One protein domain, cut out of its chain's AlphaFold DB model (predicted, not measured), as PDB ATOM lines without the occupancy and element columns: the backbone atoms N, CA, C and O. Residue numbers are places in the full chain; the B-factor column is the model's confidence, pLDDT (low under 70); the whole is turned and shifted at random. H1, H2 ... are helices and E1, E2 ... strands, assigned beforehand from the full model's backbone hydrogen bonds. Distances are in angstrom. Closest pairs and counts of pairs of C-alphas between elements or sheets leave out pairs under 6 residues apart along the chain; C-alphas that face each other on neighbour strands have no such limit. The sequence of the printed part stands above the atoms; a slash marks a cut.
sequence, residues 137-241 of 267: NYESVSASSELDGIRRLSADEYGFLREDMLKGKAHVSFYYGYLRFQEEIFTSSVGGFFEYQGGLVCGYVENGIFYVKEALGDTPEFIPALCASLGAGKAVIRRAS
ATOM      1  N   ASN A 137      60.324 -27.874  48.324       96.62
ATOM      2  CA  ASN A 137      61.095 -28.591  47.322       96.62
ATOM      3  C   ASN A 137      60.483 -28.351  45.948       96.62
ATOM      4  O   ASN A 137      59.264 -28.212  45.817       96.62
ATOM      5  N   TYR A 138      61.344 -28.384  44.935       96.19
ATOM      6  CA  TYR A 138      60.944 -28.322  43.542       96.19
ATOM      7  C   TYR A 138      61.158 -29.673  42.870       96.19
ATOM      8  O   TYR A 138      62.240 -30.258  42.934       96.19
ATOM      9  N   GLU A 139      60.125 -30.157  42.196       96.69
ATOM     10  CA  GLU A 139      60.196 -31.327  41.321       96.69
ATOM     11  C   GLU A 139      59.899 -30.910  39.877       96.69
ATOM     12  O   GLU A 139      59.219 -29.919  39.622       96.69
ATOM     13  N   SER A 140      60.456 -31.635  38.909       97.81
ATOM     14  CA  SER A 140      60.239 -31.362  37.487       97.81
ATOM     15  C   SER A 140      59.652 -32.577  36.795       97.81
ATOM     16  O   SER A 140      60.163 -33.687  36.944       97.81
ATOM     17  N   VAL A 141      58.623 -32.346  35.986       97.94
ATOM     18  CA  VAL A 141      57.986 -33.375  35.159       97.94
ATOM     19  C   VAL A 141      57.880 -32.895  33.716       97.94
ATOM     20  O   VAL A 141      57.710 -31.705  33.451       97.94
ATOM     21  N   SER A 142      58.012 -33.813  32.764       98.06
ATOM     22  CA  SER A 142      57.770 -33.518  31.350       98.06
ATOM     23  C   SER A 142      56.278 -33.562  31.042       98.06
ATOM     24  O   SER A 142      55.542 -34.328  31.665       98.06
ATOM     25  N   ALA A 143      55.850 -32.778  30.055       97.12
ATOM     26  CA  ALA A 143      54.501 -32.881  29.517       97.12
ATOM     27  C   ALA A 143      54.220 -34.303  28.996       97.12
ATOM     28  O   ALA A 143      55.101 -34.950  28.418       97.12
ATOM     29  N   SER A 144      52.993 -34.781  29.192       95.62
ATOM     30  CA  SER A 144      52.513 -36.068  28.671       95.62
ATOM     31  C   SER A 144      51.450 -35.871  27.591       95.62
ATOM     32  O   SER A 144      51.264 -34.776  27.073       95.62
ATOM     33  N   SER A 145      50.735 -36.937  27.227       92.31
ATOM     34  CA  SER A 145      49.476 -36.786  26.494       92.31
ATOM     35  C   SER A 145      48.453 -36.027  27.340       92.31
ATOM     36  O   SER A 145      48.441 -36.173  28.566       92.31
ATOM     37  N   GLU A 146      47.612 -35.235  26.676       88.69
ATOM     38  CA  GLU A 146      46.471 -34.567  27.302       88.69
ATOM     39  C   GLU A 146      45.490 -35.594  27.888       88.69
ATOM     40  O   GLU A 146      45.383 -36.727  27.405       88.69
ATOM     41  N   LEU A 147      44.775 -35.180  28.933       91.69
ATOM     42  CA  LEU A 147      43.732 -35.964  29.581       91.69
ATOM     43  C   LEU A 147      42.409 -35.212  29.518       91.69
ATOM     44  O   LEU A 147      42.344 -34.016  29.802       91.69
ATOM     45  N   ASP A 148      41.341 -35.947  29.226       92.19
ATOM     46  CA  ASP A 148      39.985 -35.435  29.362       92.19
ATOM     47  C   ASP A 148      39.597 -35.316  30.842       92.19
ATOM     48  O   ASP A 148      39.996 -36.127  31.682       92.19
ATOM     49  N   GLY A 149      38.748 -34.338  31.156       94.75
ATOM     50  CA  GLY A 149      38.135 -34.195  32.480       94.75
ATOM     51  C   GLY A 149      38.883 -33.293  33.459       94.75
ATOM     52  O   GLY A 149      38.396 -33.116  34.572       94.75
ATOM     53  N   ILE A 150      40.006 -32.685  33.061       97.62
ATOM     54  CA  ILE A 150      40.606 -31.586  33.827       97.62
ATOM     55  C   ILE A 150      39.662 -30.386  33.769       97.62
ATOM     56  O   ILE A 150      39.300 -29.905  32.692       97.62
ATOM     57  N   ARG A 151      39.253 -29.895  34.936       97.88
ATOM     58  CA  ARG A 151      38.350 -28.754  35.063       97.88
ATOM     59  C   ARG A 151      39.120 -27.529  35.502       97.88
ATOM     60  O   ARG A 151      39.896 -27.599  36.446       97.88
ATOM     61  N   ARG A 152      38.844 -26.393  34.871       98.00
ATOM     62  CA  ARG A 152      39.230 -25.093  35.421       98.00
ATOM     63  C   ARG A 152      38.253 -24.712  36.528       98.00
ATOM     64  O   ARG A 152      37.050 -24.901  36.358       98.00
ATOM     65  N   LEU A 153      38.783 -24.190  37.622       98.25
ATOM     66  CA  LEU A 153      38.026 -23.693  38.762       98.25
ATOM     67  C   LEU A 153      38.098 -22.170  38.815       98.25
ATOM     68  O   LEU A 153      39.080 -21.578  38.356       98.25
ATOM     69  N   SER A 154      37.080 -21.548  39.397       96.81
ATOM     70  CA  SER A 154      37.190 -20.168  39.871       96.81
ATOM     71  C   SER A 154      37.964 -20.088  41.192       96.81
ATOM     72  O   SER A 154      38.130 -21.082  41.908       96.81
ATOM     73  N   ALA A 155      38.410 -18.882  41.548       95.69
ATOM     74  CA  ALA A 155      39.059 -18.595  42.829       95.69
ATOM     75  C   ALA A 155      38.271 -19.094  44.062       95.69
ATOM     76  O   ALA A 155      38.861 -19.630  45.001       95.69
ATOM     77  N   ASP A 156      36.944 -18.936  44.076       94.62
ATOM     78  CA  ASP A 156      36.081 -19.376  45.180       94.62
ATOM     79  C   ASP A 156      35.924 -20.898  45.244       94.62
ATOM     80  O   ASP A 156      35.997 -21.465  46.336       94.62
ATOM     81  N   GLU A 157      35.769 -21.568  44.097       96.88
ATOM     82  CA  GLU A 157      35.724 -23.032  44.039       96.88
ATOM     83  C   GLU A 157      37.042 -23.637  44.535       96.88
ATOM     84  O   GLU A 157      37.032 -24.539  45.376       96.88
ATOM     85  N   TYR A 158      38.178 -23.113  44.059       97.56
ATOM     86  CA  TYR A 158      39.498 -23.579  44.480       97.56
ATOM     87  C   TYR A 158      39.719 -23.356  45.973       97.56
ATOM     88  O   TYR A 158      40.095 -24.292  46.675       97.56
ATOM     89  N   GLY A 159      39.434 -22.150  46.474       96.44
ATOM     90  CA  GLY A 159      39.559 -21.827  47.894       96.44
ATOM     91  C   GLY A 159      38.737 -22.769  48.773       96.44
ATOM     92  O   GLY A 159      39.260 -23.319  49.736       96.44
ATOM     93  N   PHE A 160      37.478 -23.033  48.415       96.19
ATOM     94  CA  PHE A 160      36.624 -23.942  49.181       96.19
ATOM     95  C   PHE A 160      37.166 -25.381  49.221       96.19
ATOM     96  O   PHE A 160      37.233 -25.985  50.294       96.19
ATOM     97  N   LEU A 161      37.563 -25.932  48.070       97.56
ATOM     98  CA  LEU A 161      38.090 -27.299  47.987       97.56
ATOM     99  C   LEU A 161      39.442 -27.424  48.702       97.56
ATOM    100  O   LEU A 161      39.682 -28.399  49.415       97.56
ATOM    101  N   ARG A 162      40.304 -26.411  48.565       97.12
ATOM    102  CA  ARG A 162      41.613 -26.338  49.219       97.12
ATOM    103  C   ARG A 162      41.497 -26.418  50.739       97.12
ATOM    104  O   ARG A 162      42.207 -27.210  51.358       97.12
ATOM    105  N   GLU A 163      40.589 -25.648  51.336       96.19
ATOM    106  CA  GLU A 163      40.387 -25.652  52.791       96.19
ATOM    107  C   GLU A 163      39.887 -27.015  53.298       96.19
ATOM    108  O   GLU A 163      40.264 -27.439  54.389       96.19
ATOM    109  N   ASP A 164      39.092 -27.754  52.512       95.44
ATOM    110  CA  ASP A 164      38.689 -29.122  52.866       95.44
ATOM    111  C   ASP A 164      39.877 -30.099  52.852       95.44
ATOM    112  O   ASP A 164      40.069 -30.857  53.807       95.44
ATOM    113  N   MET A 165      40.725 -30.030  51.818       96.75
ATOM    114  CA  MET A 165      41.902 -30.899  51.664       96.75
ATOM    115  C   MET A 165      43.002 -30.650  52.702       96.75
ATOM    116  O   MET A 165      43.793 -31.554  53.004       96.75
ATOM    117  N   LEU A 166      43.088 -29.427  53.229       96.88
ATOM    118  CA  LEU A 166      44.119 -29.011  54.183       96.88
ATOM    119  C   LEU A 166      43.673 -29.101  55.649       96.88
ATOM    120  O   LEU A 166      44.455 -28.785  56.549       96.88
ATOM    121  N   LYS A 167      42.466 -29.613  55.928       94.19
ATOM    122  CA  LYS A 167      42.003 -29.879  57.300       94.19
ATOM    123  C   LYS A 167      43.020 -30.703  58.091       94.19
ATOM    124  O   LYS A 167      43.458 -31.771  57.667       94.19
ATOM    125  N   GLY A 168      43.371 -30.205  59.276       94.00
ATOM    126  CA  GLY A 168      44.337 -30.848  60.172       94.00
ATOM    127  C   GLY A 168      45.800 -30.726  59.732       94.00
ATOM    128  O   GLY A 168      46.664 -31.322  60.372       94.00
ATOM    129  N   LYS A 169      46.101 -29.960  58.676       95.56
ATOM    130  CA  LYS A 169      47.466 -29.622  58.250       95.56
ATOM    131  C   LYS A 169      47.761 -28.154  58.526       95.56
ATOM    132  O   LYS A 169      46.855 -27.322  58.532       95.56
ATOM    133  N   ALA A 170      49.040 -27.839  58.714       96.75
ATOM    134  CA  ALA A 170      49.478 -26.455  58.778       96.75
ATOM    135  C   ALA A 170      49.302 -25.793  57.403       96.75
ATOM    136  O   ALA A 170      49.875 -26.269  56.420       96.75
ATOM    137  N   HIS A 171      48.505 -24.729  57.311       98.00
ATOM    138  CA  HIS A 171      48.305 -24.006  56.054       98.00
ATOM    139  C   HIS A 171      47.873 -22.561  56.277       98.00
ATOM    140  O   HIS A 171      47.272 -22.230  57.299       98.00
ATOM    141  N   VAL A 172      48.165 -21.706  55.298       97.38
ATOM    142  CA  VAL A 172      47.651 -20.336  55.260       97.38
ATOM    143  C   VAL A 172      46.349 -20.319  54.468       97.38
ATOM    144  O   VAL A 172      46.324 -20.807  53.340       97.38
ATOM    145  N   SER A 173      45.282 -19.781  55.054       95.50
ATOM    146  CA  SER A 173      44.006 -19.514  54.377       95.50
ATOM    147  C   SER A 173      43.853 -18.024  54.082       95.50
ATOM    148  O   SER A 173      44.405 -17.183  54.803       95.50
ATOM    149  N   PHE A 174      43.062 -17.702  53.062       89.88
ATOM    150  CA  PHE A 174      43.020 -16.369  52.473       89.88
ATOM    151  C   PHE A 174      41.602 -15.809  52.384       89.88
ATOM    152  O   PHE A 174      40.625 -16.544  52.239       89.88
ATOM    153  N   TYR A 175      41.496 -14.481  52.405       88.12
ATOM    154  CA  TYR A 175      40.254 -13.795  52.066       88.12
ATOM    155  C   TYR A 175      39.976 -13.857  50.561       88.12
ATOM    156  O   TYR A 175      40.874 -14.039  49.741       88.12
ATOM    157  N   TYR A 176      38.716 -13.628  50.188       90.75
ATOM    158  CA  TYR A 176      38.277 -13.676  48.794       90.75
ATOM    159  C   TYR A 176      39.079 -12.747  47.868       90.75
ATOM    160  O   TYR A 176      39.469 -13.168  46.783       90.75
ATOM    161  N   GLY A 177      39.374 -11.513  48.302       94.88
ATOM    162  CA  GLY A 177      40.170 -10.565  47.512       94.88
ATOM    163  C   GLY A 177      41.557 -11.109  47.161       94.88
ATOM    164  O   GLY A 177      41.987 -11.002  46.020       94.88
ATOM    165  N   TYR A 178      42.205 -11.804  48.095       95.62
ATOM    166  CA  TYR A 178      43.515 -12.419  47.874       95.62
ATOM    167  C   TYR A 178      43.451 -13.516  46.810       95.62
ATOM    168  O   TYR A 178      44.258 -13.534  45.884       95.62
ATOM    169  N   LEU A 179      42.465 -14.414  46.903       95.25
ATOM    170  CA  LEU A 179      42.284 -15.488  45.921       95.25
ATOM    171  C   LEU A 179      41.951 -14.937  44.531       95.25
ATOM    172  O   LEU A 179      42.427 -15.476  43.537       95.25
ATOM    173  N   ARG A 180      41.179 -13.846  44.456       96.69
ATOM    174  CA  ARG A 180      40.905 -13.142  43.195       96.69
ATOM    175  C   ARG A 180      42.157 -12.511  42.604       96.69
ATOM    176  O   ARG A 180      42.359 -12.619  41.402       96.69
ATOM    177  N   PHE A 181      43.005 -11.898  43.425       97.25
ATOM    178  CA  PHE A 181      44.272 -11.360  42.941       97.25
ATOM    179  C   PHE A 181      45.210 -12.477  42.458       97.25
ATOM    180  O   PHE A 181      45.786 -12.376  41.380       97.25
ATOM    181  N   GLN A 182      45.292 -13.588  43.192       96.56
ATOM    182  CA  GLN A 182      46.067 -14.761  42.780       96.56
ATOM    183  C   GLN A 182      45.547 -15.382  41.471       96.56
ATOM    184  O   GLN A 182      46.349 -15.833  40.654       96.56
ATOM    185  N   GLU A 183      44.225 -15.395  41.264       96.31
ATOM    186  CA  GLU A 183      43.608 -15.779  39.989       96.31
ATOM    187  C   GLU A 183      44.132 -14.903  38.855       96.31
ATOM    188  O   GLU A 183      44.621 -15.440  37.864       96.31
ATOM    189  N   GLU A 184      44.103 -13.579  39.037       96.38
ATOM    190  CA  GLU A 184      44.564 -12.616  38.034       96.38
ATOM    191  C   GLU A 184      46.047 -12.799  37.698       96.38
ATOM    192  O   GLU A 184      46.406 -12.827  36.521       96.38
ATOM    193  N   ILE A 185      46.905 -13.035  38.702       95.75
ATOM    194  CA  ILE A 185      48.321 -13.378  38.481       95.75
ATOM    195  C   ILE A 185      48.423 -14.570  37.522       95.75
ATOM    196  O   ILE A 185      49.149 -14.517  36.529       95.75
ATOM    197  N   PHE A 186      47.651 -15.631  37.758       95.81
ATOM    198  CA  PHE A 186      47.702 -16.823  36.915       95.81
ATOM    199  C   PHE A 186      47.074 -16.632  35.533       95.81
ATOM    200  O   PHE A 186      47.513 -17.269  34.576       95.81
ATOM    201  N   THR A 187      46.045 -15.791  35.409       92.81
ATOM    202  CA  THR A 187      45.320 -15.578  34.148       92.81
ATOM    203  C   THR A 187      45.880 -14.466  33.277       92.81
ATOM    204  O   THR A 187      45.548 -14.422  32.095       92.81
ATOM    205  N   SER A 188      46.736 -13.602  33.825       89.31
ATOM    206  CA  SER A 188      47.515 -12.623  33.051       89.31
ATOM    207  C   SER A 188      48.460 -13.297  32.042       89.31
ATOM    208  O   SER A 188      48.866 -12.695  31.048       89.31
ATOM    209  N   SER A 189      48.753 -14.581  32.262       87.94
ATOM    210  CA  SER A 189      49.432 -15.486  31.338       87.94
ATOM    211  C   SER A 189      48.556 -16.721  31.048       87.94
ATOM    212  O   SER A 189      47.328 -16.670  31.116       87.94
ATOM    213  N   VAL A 190      49.161 -17.855  30.682       94.56
ATOM    214  CA  VAL A 190      48.430 -19.111  30.462       94.56
ATOM    215  C   VAL A 190      48.470 -19.930  31.751       94.56
ATOM    216  O   VAL A 190      49.454 -20.602  32.036       94.56
ATOM    217  N   GLY A 191      47.408 -19.867  32.551       97.25
ATOM    218  CA  GLY A 191      47.371 -20.513  33.864       97.25
ATOM    219  C   GLY A 191      45.980 -20.594  34.480       97.25
ATOM    220  O   GLY A 191      44.960 -20.451  33.796       97.25
ATOM    221  N   GLY A 192      45.929 -20.843  35.786       97.94
ATOM    222  CA  GLY A 192      44.711 -20.793  36.591       97.94
ATOM    223  C   GLY A 192      44.682 -21.815  37.724       97.94
ATOM    224  O   GLY A 192      45.710 -22.358  38.135       97.94
ATOM    225  N   PHE A 193      43.468 -22.076  38.201       98.44
ATOM    226  CA  PHE A 193      43.144 -23.113  39.172       98.44
ATOM    227  C   PHE A 193      42.494 -24.301  38.468       98.44
ATOM    228  O   PHE A 193      41.619 -24.113  37.620       98.44
ATOM    229  N   PHE A 194      42.903 -25.518  38.817       98.50
ATOM    230  CA  PHE A 194      42.466 -26.732  38.137       98.50
ATOM    231  C   PHE A 194      42.146 -27.859  39.116       98.50
ATOM    232  O   PHE A 194      42.784 -27.994  40.162       98.50
ATOM    233  N   GLU A 195      41.189 -28.697  38.732       98.44
ATOM    234  CA  GLU A 195      40.799 -29.914  39.439       98.44
ATOM    235  C   GLU A 195      40.801 -31.115  38.498       98.44
ATOM    236  O   GLU A 195      40.413 -31.015  37.329       98.44
ATOM    237  N   TYR A 196      41.241 -32.253  39.030       98.38
ATOM    238  CA  TYR A 196      41.132 -33.544  38.369       98.38
ATOM    239  C   TYR A 196      41.058 -34.676  39.392       98.38
ATOM    240  O   TYR A 196      41.967 -34.857  40.200       98.38
ATOM    241  N   GLN A 197      39.984 -35.466  39.323       96.56
ATOM    242  CA  GLN A 197      39.740 -36.625  40.192       96.56
ATOM    243  C   GLN A 197      39.883 -36.321  41.699       96.56
ATOM    244  O   GLN A 197      40.326 -37.165  42.477       96.56
ATOM    245  N   GLY A 198      39.488 -35.121  42.124       96.31
ATOM    246  CA  GLY A 198      39.593 -34.648  43.505       96.31
ATOM    247  C   GLY A 198      40.963 -34.082  43.894       96.31
ATOM    248  O   GLY A 198      41.111 -33.620  45.023       96.31
ATOM    249  N   GLY A 199      41.948 -34.095  42.993       98.19
ATOM    250  CA  GLY A 199      43.214 -33.383  43.155       98.19
ATOM    251  C   GLY A 199      43.107 -31.934  42.681       98.19
ATOM    252  O   GLY A 199      42.371 -31.637  41.741       98.19
ATOM    253  N   LEU A 200      43.869 -31.035  43.304       98.50
ATOM    254  CA  LEU A 200      43.915 -29.607  42.985       98.50
ATOM    255  C   LEU A 200      45.314 -29.200  42.536       98.50
ATOM    256  O   LEU A 200      46.298 -29.544  43.188       98.50
ATOM    257  N   VAL A 201      45.402 -28.425  41.459       98.44
ATOM    258  CA  VAL A 201      46.660 -27.871  40.937       98.44
ATOM    259  C   VAL A 201      46.432 -26.423  40.523       98.44
ATOM    260  O   VAL A 201      45.415 -26.106  39.911       98.44
ATOM    261  N   CYS A 202      47.373 -25.534  40.827       98.19
ATOM    262  CA  CYS A 202      47.329 -24.159  40.340       98.19
ATOM    263  C   CYS A 202      48.699 -23.645  39.915       98.19
ATOM    264  O   CYS A 202      49.739 -24.110  40.391       98.19
ATOM    265  N   GLY A 203      48.696 -22.650  39.035       98.06
ATOM    266  CA  GLY A 203      49.917 -22.007  38.581       98.06
ATOM    267  C   GLY A 203      49.767 -21.342  37.226       98.06
ATOM    268  O   GLY A 203      48.654 -21.152  36.730       98.06
ATOM    269  N   TYR A 204      50.903 -21.036  36.613       97.62
ATOM    270  CA  TYR A 204      50.970 -20.297  35.359       97.62
ATOM    271  C   TYR A 204      52.115 -20.768  34.468       97.62
ATOM    272  O   TYR A 204      53.089 -21.363  34.933       97.62
ATOM    273  N   VAL A 205      51.987 -20.524  33.167       97.81
ATOM    274  CA  VAL A 205      53.017 -20.817  32.176       97.81
ATOM    275  C   VAL A 205      53.811 -19.561  31.872       97.81
ATOM    276  O   VAL A 205      53.265 -18.547  31.445       97.81
ATOM    277  N   GLU A 206      55.125 -19.681  31.987       95.94
ATOM    278  CA  GLU A 206      56.072 -18.664  31.563       95.94
ATOM    279  C   GLU A 206      57.215 -19.338  30.798       95.94
ATOM    280  O   GLU A 206      57.736 -20.381  31.201       95.94
ATOM    281  N   ASN A 207      57.594 -18.771  29.647       95.44
ATOM    282  CA  ASN A 207      58.699 -19.268  28.815       95.44
ATOM    283  C   ASN A 207      58.605 -20.776  28.472       95.44
ATOM    284  O   ASN A 207      59.614 -21.474  28.373       95.44
ATOM    285  N   GLY A 208      57.380 -21.290  28.288       96.06
ATOM    286  CA  GLY A 208      57.109 -22.699  27.967       96.06
ATOM    287  C   GLY A 208      57.236 -23.669  29.150       96.06
ATOM    288  O   GLY A 208      57.238 -24.887  28.938       96.06
ATOM    289  N   ILE A 209      57.350 -23.149  30.376       98.25
ATOM    290  CA  ILE A 209      57.408 -23.902  31.631       98.25
ATOM    291  C   ILE A 209      56.133 -23.626  32.419       98.25
ATOM    292  O   ILE A 209      55.805 -22.470  32.662       98.25
ATOM    293  N   PHE A 210      55.436 -24.677  32.846       98.44
ATOM    294  CA  PHE A 210      54.314 -24.555  33.770       98.44
ATOM    295  C   PHE A 210      54.825 -24.541  35.216       98.44
ATOM    296  O   PHE A 210      55.260 -25.567  35.742       98.44
ATOM    297  N   TYR A 211      54.799 -23.383  35.863       98.12
ATOM    298  CA  TYR A 211      55.148 -23.241  37.271       98.12
ATOM    299  C   TYR A 211      53.931 -23.570  38.127       98.12
ATOM    300  O   TYR A 211      53.029 -22.751  38.298       98.12
ATOM    301  N   VAL A 212      53.909 -24.787  38.666       98.25
ATOM    302  CA  VAL A 212      52.877 -25.241  39.593       98.25
ATOM    303  C   VAL A 212      53.199 -24.702  40.978       98.25
ATOM    304  O   VAL A 212      54.161 -25.123  41.626       98.25
ATOM    305  N   LYS A 213      52.378 -23.755  41.424       97.38
ATOM    306  CA  LYS A 213      52.556 -23.048  42.693       97.38
ATOM    307  C   LYS A 213      52.047 -23.871  43.864       97.38
ATOM    308  O   LYS A 213      52.691 -23.867  44.908       97.38
ATOM    309  N   GLU A 214      50.963 -24.619  43.656       97.50
ATOM    310  CA  GLU A 214      50.394 -25.564  44.615       97.50
ATOM    311  C   GLU A 214      49.857 -26.808  43.893       97.50
ATOM    312  O   GLU A 214      49.236 -26.711  42.833       97.50
ATOM    313  N   ALA A 215      50.080 -27.978  44.491       97.62
ATOM    314  CA  ALA A 215      49.488 -29.239  44.066       97.62
ATOM    315  C   ALA A 215      49.108 -30.076  45.296       97.62
ATOM    316  O   ALA A 215      49.956 -30.350  46.155       97.62
ATOM    317  N   LEU A 216      47.833 -30.453  45.391       97.56
ATOM    318  CA  LEU A 216      47.233 -31.154  46.524       97.56
ATOM    319  C   LEU A 216      46.485 -32.387  46.026       97.56
ATOM    320  O   LEU A 216      45.580 -32.269  45.206       97.56
ATOM    321  N   GLY A 217      46.825 -33.564  46.557       96.44
ATOM    322  CA  GLY A 217      46.127 -34.815  46.234       96.44
ATOM    323  C   GLY A 217      46.128 -35.173  44.743       96.44
ATOM    324  O   GLY A 217      45.254 -35.910  44.301       96.44
ATOM    325  N   ASP A 218      47.074 -34.635  43.976       96.12
ATOM    326  CA  ASP A 218      47.215 -34.879  42.548       96.12
ATOM    327  C   ASP A 218      47.638 -36.321  42.265       96.12
ATOM    328  O   ASP A 218      48.459 -36.914  42.973       96.12
ATOM    329  N   THR A 219      47.074 -36.890  41.203       96.25
ATOM    330  CA  THR A 219      47.543 -38.162  40.658       96.25
ATOM    331  C   THR A 219      48.777 -37.933  39.775       96.25
ATOM    332  O   THR A 219      48.931 -36.843  39.211       96.25
ATOM    333  N   PRO A 220      49.669 -38.932  39.615       95.31
ATOM    334  CA  PRO A 220      50.910 -38.775  38.847       95.31
ATOM    335  C   PRO A 220      50.717 -38.281  37.406       95.31
ATOM    336  O   PRO A 220      51.621 -37.676  36.835       95.31
ATOM    337  N   GLU A 221      49.558 -38.549  36.809       96.81
ATOM    338  CA  GLU A 221      49.204 -38.144  35.453       96.81
ATOM    339  C   GLU A 221      48.617 -36.727  35.344       96.81
ATOM    340  O   GLU A 221      48.638 -36.157  34.253       96.81
ATOM    341  N   PHE A 222      48.138 -36.128  36.443       98.12
ATOM    342  CA  PHE A 222      47.418 -34.853  36.398       98.12
ATOM    343  C   PHE A 222      48.309 -33.700  35.914       98.12
ATOM    344  O   PHE A 222      48.012 -33.066  34.900       98.12
ATOM    345  N   ILE A 223      49.425 -33.435  36.598       98.44
ATOM    346  CA  ILE A 223      50.299 -32.302  36.260       98.44
ATOM    347  C   ILE A 223      50.952 -32.460  34.873       98.44
ATOM    348  O   ILE A 223      50.931 -31.487  34.117       98.44
ATOM    349  N   PRO A 224      51.490 -33.634  34.478       98.31
ATOM    350  CA  PRO A 224      52.009 -33.840  33.123       98.31
ATOM    351  C   PRO A 224      50.979 -33.579  32.014       98.31
ATOM    352  O   PRO A 224      51.325 -32.987  30.987       98.31
ATOM    353  N   ALA A 225      49.721 -33.975  32.221       98.19
ATOM    354  CA  ALA A 225      48.649 -33.755  31.256       98.19
ATOM    355  C   ALA A 225      48.190 -32.293  31.218       98.19
ATOM    356  O   ALA A 225      48.020 -31.730  30.136       98.19
ATOM    357  N   LEU A 226      48.049 -31.654  32.385       98.25
ATOM    358  CA  LEU A 226      47.737 -30.228  32.482       98.25
ATOM    359  C   LEU A 226      48.834 -29.392  31.809       98.25
ATOM    360  O   LEU A 226      48.526 -28.523  30.999       98.25
ATOM    361  N   CYS A 227      50.105 -29.721  32.054       97.75
ATOM    362  CA  CYS A 227      51.257 -29.105  31.397       97.75
ATOM    363  C   CYS A 227      51.123 -29.133  29.867       97.75
ATOM    364  O   CYS A 227      51.320 -28.105  29.220       97.75
ATOM    365  N   ALA A 228      50.742 -30.282  29.298       96.75
ATOM    366  CA  ALA A 228      50.517 -30.424  27.862       96.75
ATOM    367  C   ALA A 228      49.349 -29.557  27.367       96.75
ATOM    368  O   ALA A 228      49.518 -28.811  26.406       96.75
ATOM    369  N   SER A 229      48.208 -29.583  28.067       96.75
ATOM    370  CA  SER A 229      47.018 -28.798  27.695       96.75
ATOM    371  C   SER A 229      47.232 -27.280  27.756       96.75
ATOM    372  O   SER A 229      46.582 -26.529  27.034       96.75
ATOM    373  N   LEU A 230      48.168 -26.819  28.594       96.62
ATOM    374  CA  LEU A 230      48.567 -25.413  28.690       96.62
ATOM    375  C   LEU A 230      49.667 -25.040  27.678       96.62
ATOM    376  O   LEU A 230      50.148 -23.907  27.676       96.62
ATOM    377  N   GLY A 231      50.085 -25.973  26.818       96.31
ATOM    378  CA  GLY A 231      51.115 -25.749  25.802       96.31
ATOM    379  C   GLY A 231      52.541 -25.649  26.353       96.31
ATOM    380  O   GLY A 231      53.435 -25.177  25.647       96.31
ATOM    381  N   ALA A 232      52.780 -26.082  27.594       97.50
ATOM    382  CA  ALA A 232      54.105 -26.115  28.206       97.50
ATOM    383  C   ALA A 232      54.798 -27.467  27.963       97.50
ATOM    384  O   ALA A 232      54.164 -28.518  27.924       97.50
ATOM    385  N   GLY A 233      56.128 -27.457  27.824       97.31
ATOM    386  CA  GLY A 233      56.915 -28.681  27.593       97.31
ATOM    387  C   GLY A 233      57.319 -29.413  28.876       97.31
ATOM    388  O   GLY A 233      57.633 -30.607  28.855       97.31
ATOM    389  N   LYS A 234      57.331 -28.695  30.000       98.06
ATOM    390  CA  LYS A 234      57.641 -29.220  31.330       98.06
ATOM    391  C   LYS A 234      56.925 -28.409  32.404       98.06
ATOM    392  O   LYS A 234      56.675 -27.220  32.206       98.06
ATOM    393  N   ALA A 235      56.690 -29.037  33.548       98.56
ATOM    394  CA  ALA A 235      56.223 -28.368  34.748       98.56
ATOM    395  C   ALA A 235      57.295 -28.397  35.843       98.56
ATOM    396  O   ALA A 235      58.034 -29.378  35.968       98.56
ATOM    397  N   VAL A 236      57.364 -27.321  36.624       98.44
ATOM    398  CA  VAL A 236      58.147 -27.218  37.861       98.44
ATOM    399  C   VAL A 236      57.158 -27.064  39.004       98.44
ATOM    400  O   VAL A 236      56.363 -26.128  39.003       98.44
ATOM    401  N   ILE A 237      57.183 -27.993  39.950       97.94
ATOM    402  CA  ILE A 237      56.159 -28.118  40.982       97.94
ATOM    403  C   ILE A 237      56.759 -27.781  42.332       97.94
ATOM    404  O   ILE A 237      57.730 -28.406  42.755       97.94
ATOM    405  N   ARG A 238      56.148 -26.813  43.015       97.25
ATOM    406  CA  ARG A 238      56.496 -26.432  44.379       97.25
ATOM    407  C   ARG A 238      55.702 -27.268  45.379       97.25
ATOM    408  O   ARG A 238      54.471 -27.263  45.387       97.25
ATOM    409  N   ARG A 239      56.411 -27.968  46.264       95.75
ATOM    410  CA  ARG A 239      55.827 -28.748  47.365       95.75
ATOM    411  C   ARG A 239      56.291 -28.183  48.696       95.75
ATOM    412  O   ARG A 239      57.494 -28.060  48.917       95.75
ATOM    413  N   ALA A 240      55.350 -27.880  49.589       95.31
ATOM    414  CA  ALA A 240      55.684 -27.532  50.966       95.31
ATOM    415  C   ALA A 240      56.421 -28.706  51.628       95.31
ATOM    416  O   ALA A 240      56.095 -29.872  51.389       95.31
ATOM    417  N   SER A 241      57.447 -28.405  52.415       94.44
ATOM    418  CA  SER A 241      58.311 -29.418  53.015       94.44
ATOM    419  C   SER A 241      58.946 -28.883  54.289       94.44
ATOM    420  O   SER A 241      59.237 -27.700  54.389       94.44
TER     421      SER A 241
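What this domain is: This is residues 137 to 241 of the 267 residues of the protein "N-acetyltransferase domain-containing protein" of Firmicutes bacterium CAG:24053_14 (UniProt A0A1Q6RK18). A strongly twisted sheet of six strands curls round the short helix H3, which sits in the hollow of one face, while H1 and H2, set at a wide angle to each other, cover part of the opposite face. The short strand E3 lies beyond the sheet, linked between H1 and H2, and the stretch between E1 and E2 passes from one edge of the sheet to the other. The printed part has 105 residues with three named helices and seven named strands, in the order E1, E2, H1, E3, H2, E4, E5, E6, H3, E7. The sheet is mixed, ordered E1, E7, E6, E5, E4, E2, with E7 and E6 as its parallel pair, and the class is mixed, helices and strands. The whole is compact and rounded, with a radius of gyration of the C-alphas of 12.8 A and spans of 33 by 28 by 27 A.

How they stand to each other: E1, residues 137 to 142, is an edge strand, antiparallel to E7, residues 234 to 241; N 139 and O 237 are 3.0 A apart, within hydrogen-bond range. E2, residues 151 to 153, is the other edge strand, antiparallel to E4, residues 190 to 196, with N 153 and O 193 at 2.8 A; E1 and E2 are apart. H1, residues 155 to 165, is on the sheet at a height of 9.2 A, over E4 and over E5, residues 199 to 206; it runs slantwise to the strands, at 42 degrees to E4 on the local plane. Its closest C-alphas to E4 are those of Tyr 158 and Phe 193, 6.5 A apart. E3, residues 171 to 174, pairs with no named strand; its closest C-alpha to H1 is that of Ser 173, 7.3 A from that of Glu 163. H2, residues 176 to 187, is on the same face as H1, at a height of 9.6 A over the sheet, over E4 and along the strands, at 2 degrees to E4 on the local plane. H1 and H2 touch, closest at the C-alphas of Ala 155 and Leu 179, 5.4 A apart; they are only just about perpendicular, at 72 degrees. E4, E5 and E6, residues 209 to 216, form a meander, each strand the antiparallel neighbour of the one before, in two hairpins; N 194 and O 201 are 2.8 A apart, and N 211 and O 204 are 2.8 A apart. E6 bends by 63 degrees at residue 213. H3, residues 222 to 229, is on the sheet on the opposite face from H1 and H2, and the sheet curls round it; the closest C-alphas of H3 and E7 are those of Cys 227 and Ala 235, 6.0 A apart. E6, H3 and E7 form a strand-helix-strand unit, two parallel neighbour strands with a helix between, with a right-handed crossover; N 236 and O 210 are 2.9 A apart. In H1, H2 and H3 every O i to N i+4 pair is within hydrogen-bond range.

Where its parts are: E1 begins with C-alpha 137 at (61.095, -28.591, 47.322) and is 17.0 A long. H1 is 15.4 A long, and H2, with C-alpha 176 at (38.277, -13.676, 48.794), is 16.4 A. E4 measures 18.0 A, E5 22.7 A and E6 19.4 A. E2, E3 and H3 are shorter. E7 is 21.7 A long and ends with C-alpha 241 at (58.311, -29.418, 53.015).

The domain as a whole: The two C-alphas farthest apart are those of Gly 168 and Asn 207, 36.4 A; the first and last printed C-alphas are 6.4 A apart. The printed part has no cut. The link from E1 to E2 is short, with 8 residues; the other links are tight. The mean pLDDT of the printed part is 96.3, and no printed residue is under 70.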